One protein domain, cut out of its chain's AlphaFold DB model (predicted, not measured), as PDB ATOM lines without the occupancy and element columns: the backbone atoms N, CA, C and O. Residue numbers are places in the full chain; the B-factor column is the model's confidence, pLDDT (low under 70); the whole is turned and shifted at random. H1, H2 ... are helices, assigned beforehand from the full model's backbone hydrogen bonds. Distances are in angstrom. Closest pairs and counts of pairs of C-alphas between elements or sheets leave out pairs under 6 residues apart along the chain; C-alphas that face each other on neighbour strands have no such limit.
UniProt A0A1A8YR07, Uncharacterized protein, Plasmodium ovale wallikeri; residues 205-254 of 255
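AT A GLANCE: This is residues 205 to 254 of the 255 residues of an uncharacterized protein of Plasmodium ovale wallikeri (UniProt A0A1A8YR07). What is the overall picture? A long helix, H3, starts in a small body that it makes with H1 and H2, and from there an arm sticks out, residues 242 to 254, of which 242 to 252 belong to H3. H1 stands about perpendicular to the first part of H3, while H2 is near that part and apart from H1. What is it made of? The printed part has 50 residues with three named helices, H1, H2 and H3 in chain order, and no named strand; the class is all helix. How large is it? It is loose, with a radius of gyration of the C-alphas of 12.3 A, and spans 36 by 24 by 17 A.

HOW THE PARTS SIT: What does the longest helix touch? H3, residues 234 to 252, touches H1, residues 205 to 217, at 87 degrees, about perpendicular. H3 touches H1 with residues 234 to 238 alone, and H1 touches H3 with residues 207 to 212 alone; the closest C-alphas are those of Tyr 234 and Thr 208, 5.4 A apart. How does H2 stand? H2, residues 222 to 229, is close to H3 but not clearly touching; the closest C-alphas, of Phe 229 and Ile 237, are 6.3 A apart. These two run the same way at a shallow tilt of 28 degrees. H1 and H2 are apart. What do the backbones show? In H1, H2 and H3 every O i to N i+4 pair is within hydrogen-bond range.

IN THESE COORDINATES: Where does H3 run? From C-alpha 234 at (-31.968, 46.937, -9.355) to C-alpha 252 at (-56.720, 56.141, -4.877), it measures 26.8 A. Where are the others? H1, residues 205 to 217, starts at C-alpha 205 at (-30.830, 39.314, -3.196) and measures 18.5 A. H2 holds residues 222 to 229.

THE WHOLE: How far does it reach? The two C-alphas farthest apart, of Asn 219 and Met 254, are 36.4 A apart. Is it continuous? The printed part has no cut, and the links H1 to H2 and H2 to H3 are tight. Where is confidence low? The pLDDT is under 70 at residues 205 to 207 and 248 to 254.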
ATOM      1  N   SER A 205     -31.356  40.196  -2.147       65.12
ATOM      2  CA  SER A 205     -30.830  39.314  -3.196       65.12
ATOM      3  C   SER A 205     -31.914  38.647  -4.048       65.12
ATOM      4  O   SER A 205     -31.739  38.467  -5.249       65.12
ATOM      5  N   GLU A 206     -33.053  38.280  -3.463       67.31
ATOM      6  CA  GLU A 206     -34.163  37.681  -4.216       67.31
ATOM      7  C   GLU A 206     -34.873  38.726  -5.081       67.31
ATOM      8  O   GLU A 206     -35.247  38.442  -6.218       67.31
ATOM      9  N   ILE A 207     -34.992  39.956  -4.576       68.00
ATOM     10  CA  ILE A 207     -35.603  41.086  -5.289       68.00
ATOM     11  C   ILE A 207     -34.761  41.497  -6.499       68.00
ATOM     12  O   ILE A 207     -35.290  41.689  -7.595       68.00
ATOM     13  N   THR A 208     -33.447  41.617  -6.311       71.81
ATOM     14  CA  THR A 208     -32.519  41.978  -7.392       71.81
ATOM     15  C   THR A 208     -32.504  40.917  -8.490       71.81
ATOM     16  O   THR A 208     -32.617  41.265  -9.664       71.81
ATOM     17  N   ASN A 209     -32.495  39.629  -8.128       75.38
ATOM     18  CA  ASN A 209     -32.614  38.530  -9.089       75.38
ATOM     19  C   ASN A 209     -33.960  38.530  -9.831       75.38
ATOM     20  O   ASN A 209     -34.009  38.269 -11.032       75.38
ATOM     21  N   TYR A 210     -35.060  38.836  -9.141       76.69
ATOM     22  CA  TYR A 210     -36.386  38.904  -9.755       76.69
ATOM     23  C   TYR A 210     -36.489  40.035 -10.787       76.69
ATOM     24  O   TYR A 210     -36.917  39.796 -11.917       76.69
ATOM     25  N   LEU A 211     -36.046  41.246 -10.435       79.12
ATOM     26  CA  LEU A 211     -36.060  42.389 -11.352       79.12
ATOM     27  C   LEU A 211     -35.104  42.198 -12.530       79.12
ATOM     28  O   LEU A 211     -35.460  42.535 -13.657       79.12
ATOM     29  N   HIS A 212     -33.932  41.610 -12.289       79.56
ATOM     30  CA  HIS A 212     -33.001  41.252 -13.353       79.56
ATOM     31  C   HIS A 212     -33.650  40.304 -14.368       79.56
ATOM     32  O   HIS A 212     -33.619  40.570 -15.567       79.56
ATOM     33  N   ASN A 213     -34.331  39.259 -13.893       80.94
ATOM     34  CA  ASN A 213     -35.023  38.308 -14.761       80.94
ATOM     35  C   ASN A 213     -36.184  38.935 -15.551       80.94
ATOM     36  O   ASN A 213     -36.431  38.521 -16.681       80.94
ATOM     37  N   ILE A 214     -36.904  39.906 -14.980       82.25
ATOM     38  CA  ILE A 214     -37.982  40.618 -15.688       82.25
ATOM     39  C   ILE A 214     -37.404  41.505 -16.786       82.25
ATOM     40  O   ILE A 214     -37.779  41.359 -17.945       82.25
ATOM     41  N   PHE A 215     -36.453  42.377 -16.448       82.94
ATOM     42  CA  PHE A 215     -35.905  43.323 -17.419       82.94
ATOM     43  C   PHE A 215     -35.122  42.621 -18.536       82.94
ATOM     44  O   PHE A 215     -35.170  43.075 -19.675       82.94
ATOM     45  N   GLN A 216     -34.504  41.464 -18.262       79.00
ATOM     46  CA  GLN A 216     -33.929  40.630 -19.320       79.00
ATOM     47  C   GLN A 216     -34.976  39.967 -20.220       79.00
ATOM     48  O   GLN A 216     -34.759  39.884 -21.426       79.00
ATOM     49  N   ARG A 217     -36.114  39.504 -19.681       80.94
ATOM     50  CA  ARG A 217     -37.204  38.957 -20.513       80.94
ATOM     51  C   ARG A 217     -37.796  40.007 -21.447       80.94
ATOM     52  O   ARG A 217     -38.153  39.670 -22.573       80.94
ATOM     53  N   ASP A 218     -37.851  41.250 -20.990       80.00
ATOM     54  CA  ASP A 218     -38.387  42.376 -21.751       80.00
ATOM     55  C   ASP A 218     -37.332  43.048 -22.658       80.00
ATOM     56  O   ASP A 218     -37.630  44.059 -23.293       80.00
ATOM     57  N   ASN A 219     -36.115  42.486 -22.757       80.38
ATOM     58  CA  ASN A 219     -34.983  43.035 -23.523       80.38
ATOM     59  C   ASN A 219     -34.668  44.509 -23.190       80.38
ATOM     60  O   ASN A 219     -34.253  45.277 -24.058       80.38
ATOM     61  N   ILE A 220     -34.856  44.906 -21.931       77.69
ATOM     62  CA  ILE A 220     -34.563  46.263 -21.470       77.69
ATOM     63  C   ILE A 220     -33.071  46.359 -21.156       77.69
ATOM     64  O   ILE A 220     -32.552  45.612 -20.322       77.69
ATOM     65  N   ASP A 221     -32.385  47.286 -21.821       81.19
ATOM     66  CA  ASP A 221     -30.956  47.518 -21.617       81.19
ATOM     67  C   ASP A 221     -30.666  48.453 -20.420       81.19
ATOM     68  O   ASP A 221     -31.531  49.166 -19.901       81.19
ATOM     69  N   ASP A 222     -29.413  48.455 -19.961       78.69
ATOM     70  CA  ASP A 222     -28.966  49.269 -18.824       78.69
ATOM     71  C   ASP A 222     -29.094  50.786 -19.064       78.69
ATOM     72  O   ASP A 222     -29.206  51.561 -18.105       78.69
ATOM     73  N   GLU A 223     -29.062  51.232 -20.321       80.94
ATOM     74  CA  GLU A 223     -29.187  52.639 -20.703       80.94
ATOM     75  C   GLU A 223     -30.648  53.094 -20.610       80.94
ATOM     76  O   GLU A 223     -30.944  54.152 -20.055       80.94
ATOM     77  N   GLN A 224     -31.580  52.247 -21.036       78.56
ATOM     78  CA  GLN A 224     -33.014  52.405 -20.858       78.56
ATOM     79  C   GLN A 224     -33.369  52.426 -19.373       78.56
ATOM     80  O   GLN A 224     -34.079  53.333 -18.941       78.56
ATOM     81  N   LEU A 225     -32.821  51.517 -18.557       81.25
ATOM     82  CA  LEU A 225     -33.041  51.541 -17.103       81.25
ATOM     83  C   LEU A 225     -32.568  52.855 -16.473       81.25
ATOM     84  O   LEU A 225     -33.297  53.459 -15.681       81.25
ATOM     85  N   ARG A 226     -31.392  53.354 -16.874       84.06
ATOM     86  CA  ARG A 226     -30.893  54.666 -16.433       84.06
ATOM     87  C   ARG A 226     -31.778  55.815 -16.894       84.06
ATOM     88  O   ARG A 226     -32.007  56.728 -16.108       84.06
ATOM     89  N   ASN A 227     -32.296  55.769 -18.115       80.88
ATOM     90  CA  ASN A 227     -33.168  56.815 -18.644       80.88
ATOM     91  C   ASN A 227     -34.544  56.829 -17.957       80.88
ATOM     92  O   ASN A 227     -35.085  57.903 -17.708       80.88
ATOM     93  N   PHE A 228     -35.091  55.662 -17.599       77.81
ATOM     94  CA  PHE A 228     -36.396  55.552 -16.937       77.81
ATOM     95  C   PHE A 228     -36.344  55.803 -15.426       77.81
ATOM     96  O   PHE A 228     -37.224  56.472 -14.886       77.81
ATOM     97  N   PHE A 229     -35.333  55.276 -14.731       77.38
ATOM     98  CA  PHE A 229     -35.257  55.306 -13.264       77.38
ATOM     99  C   PHE A 229     -34.142  56.205 -12.717       77.38
ATOM    100  O   PHE A 229     -34.033  56.379 -11.505       77.38
ATOM    101  N   GLY A 230     -33.285  56.768 -13.573       80.06
ATOM    102  CA  GLY A 230     -32.103  57.532 -13.160       80.06
ATOM    103  C   GLY A 230     -30.949  56.664 -12.639       80.06
ATOM    104  O   GLY A 230     -29.929  57.196 -12.201       80.06
ATOM    105  N   THR A 231     -31.094  55.335 -12.659       80.56
ATOM    106  CA  THR A 231     -30.128  54.365 -12.124       80.56
ATOM    107  C   THR A 231     -30.297  53.002 -12.800       80.56
ATOM    108  O   THR A 231     -31.403  52.644 -13.188       80.56
ATOM    109  N   ASN A 232     -29.212  52.231 -12.939       79.44
ATOM    110  CA  ASN A 232     -29.251  50.813 -13.346       79.44
ATOM    111  C   ASN A 232     -29.113  49.853 -12.153       79.44
ATOM    112  O   ASN A 232     -28.935  48.651 -12.330       79.44
ATOM    113  N   ASN A 233     -29.163  50.366 -10.922       82.00
ATOM    114  CA  ASN A 233     -29.131  49.525  -9.733       82.00
ATOM    115  C   ASN A 233     -30.536  48.964  -9.449       82.00
ATOM    116  O   ASN A 233     -31.443  49.711  -9.082       82.00
ATOM    117  N   TYR A 234     -30.698  47.642  -9.568       77.50
ATOM    118  CA  TYR A 234     -31.968  46.937  -9.355       77.50
ATOM    119  C   TYR A 234     -32.598  47.168  -7.972       77.50
ATOM    120  O   TYR A 234     -33.819  47.250  -7.869       77.50
ATOM    121  N   GLU A 235     -31.797  47.316  -6.917       73.94
ATOM    122  CA  GLU A 235     -32.300  47.605  -5.570       73.94
ATOM    123  C   GLU A 235     -32.896  49.019  -5.503       73.94
ATOM    124  O   GLU A 235     -33.985  49.225  -4.969       73.94
ATOM    125  N   GLN A 236     -32.241  49.998  -6.130       75.12
ATOM    126  CA  GLN A 236     -32.774  51.359  -6.215       75.12
ATOM    127  C   GLN A 236     -34.037  51.420  -7.085       75.12
ATOM    128  O   GLN A 236     -35.011  52.070  -6.703       75.12
ATOM    129  N   ILE A 237     -34.053  50.699  -8.212       78.94
ATOM    130  CA  ILE A 237     -35.229  50.589  -9.088       78.94
ATOM    131  C   ILE A 237     -36.418  49.996  -8.318       78.94
ATOM    132  O   ILE A 237     -37.524  50.532  -8.394       78.94
ATOM    133  N   TYR A 238     -36.194  48.950  -7.515       76.25
ATOM    134  CA  TYR A 238     -37.225  48.369  -6.653       76.25
ATOM    135  C   TYR A 238     -37.863  49.411  -5.728       76.25
ATOM    136  O   TYR A 238     -39.090  49.530  -5.668       76.25
ATOM    137  N   TYR A 239     -37.039  50.200  -5.035       75.00
ATOM    138  CA  TYR A 239     -37.536  51.221  -4.116       75.00
ATOM    139  C   TYR A 239     -38.316  52.327  -4.830       75.00
ATOM    140  O   TYR A 239     -39.342  52.774  -4.309       75.00
ATOM    141  N   ILE A 240     -37.891  52.729  -6.032       78.69
ATOM    142  CA  ILE A 240     -38.620  53.708  -6.852       78.69
ATOM    143  C   ILE A 240     -40.007  53.168  -7.226       78.69
ATOM    144  O   ILE A 240     -41.011  53.855  -7.028       78.69
ATOM    145  N   ILE A 241     -40.083  51.921  -7.705       77.31
ATOM    146  CA  ILE A 241     -41.349  51.268  -8.072       77.31
ATOM    147  C   ILE A 241     -42.280  51.177  -6.858       77.31
ATOM    148  O   ILE A 241     -43.443  51.581  -6.930       77.31
ATOM    149  N   MET A 242     -41.773  50.700  -5.721       71.44
ATOM    150  CA  MET A 242     -42.573  50.532  -4.505       71.44
ATOM    151  C   MET A 242     -43.092  51.857  -3.951       71.44
ATOM    152  O   MET A 242     -44.246  51.937  -3.519       71.44
ATOM    153  N   ASN A 243     -42.273  52.909  -3.986       74.25
ATOM    154  CA  ASN A 243     -42.698  54.229  -3.544       74.25
ATOM    155  C   ASN A 243     -43.799  54.790  -4.458       74.25
ATOM    156  O   ASN A 243     -44.816  55.264  -3.959       74.25
ATOM    157  N   ASN A 244     -43.664  54.633  -5.779       73.62
ATOM    158  CA  ASN A 244     -44.688  55.051  -6.739       73.62
ATOM    159  C   ASN A 244     -46.017  54.305  -6.542       73.62
ATOM    160  O   ASN A 244     -47.074  54.937  -6.521       73.62
ATOM    161  N   ILE A 245     -45.984  52.985  -6.318       71.56
ATOM    162  CA  ILE A 245     -47.187  52.189  -6.014       71.56
ATOM    163  C   ILE A 245     -47.840  52.669  -4.713       71.56
ATOM    164  O   ILE A 245     -49.066  52.777  -4.632       71.56
ATOM    165  N   ARG A 246     -47.045  52.979  -3.680       71.81
ATOM    166  CA  ARG A 246     -47.557  53.509  -2.410       71.81
ATOM    167  C   ARG A 246     -48.246  54.856  -2.612       71.81
ATOM    168  O   ARG A 246     -49.361  55.031  -2.125       71.81
ATOM    169  N   THR A 247     -47.620  55.774  -3.344       72.19
ATOM    170  CA  THR A 247     -48.201  57.085  -3.652       72.19
ATOM    171  C   THR A 247     -49.484  56.941  -4.473       72.19
ATOM    172  O   THR A 247     -50.478  57.585  -4.152       72.19
ATOM    173  N   GLN A 248     -49.525  56.039  -5.459       67.38
ATOM    174  CA  GLN A 248     -50.743  55.748  -6.227       67.38
ATOM    175  C   GLN A 248     -51.872  55.187  -5.356       67.38
ATOM    176  O   GLN A 248     -53.000  55.662  -5.453       67.38
ATOM    177  N   LYS A 249     -51.585  54.236  -4.456       68.62
ATOM    178  CA  LYS A 249     -52.584  53.706  -3.510       68.62
ATOM    179  C   LYS A 249     -53.104  54.776  -2.553       68.62
ATOM    180  O   LYS A 249     -54.291  54.803  -2.253       68.62
ATOM    181  N   GLN A 250     -52.231  55.663  -2.079       68.94
ATOM    182  CA  GLN A 250     -52.636  56.787  -1.235       68.94
ATOM    183  C   GLN A 250     -53.529  57.768  -1.996       68.94
ATOM    184  O   GLN A 250     -54.514  58.228  -1.434       68.94
ATOM    185  N   MET A 251     -53.233  58.043  -3.268       64.62
ATOM    186  CA  MET A 251     -54.091  58.872  -4.116       64.62
ATOM    187  C   MET A 251     -55.435  58.198  -4.415       64.62
ATOM    188  O   MET A 251     -56.455  58.866  -4.329       64.62
ATOM    189  N   MET A 252     -55.468  56.888  -4.681       61.91
ATOM    190  CA  MET A 252     -56.720  56.141  -4.877       61.91
ATOM    191  C   MET A 252     -57.594  56.082  -3.621       61.91
ATOM    192  O   MET A 252     -58.805  56.126  -3.743       61.91
ATOM    193  N   ASN A 253     -57.004  56.008  -2.426       58.47
ATOM    194  CA  ASN A 253     -57.759  55.991  -1.166       58.47
ATOM    195  C   ASN A 253     -58.270  57.380  -0.733       58.47
ATOM    196  O   ASN A 253     -58.961  57.478   0.279       58.47
ATOM    197  N   MET A 254     -57.893  58.448  -1.443       52.75
ATOM    198  CA  MET A 254     -58.406  59.807  -1.227       52.75
ATOM    199  C   MET A 254     -59.612  60.149  -2.123       52.75
ATOM    200  O   MET A 254     -60.150  61.247  -1.976       52.75
TER     201      MET A 254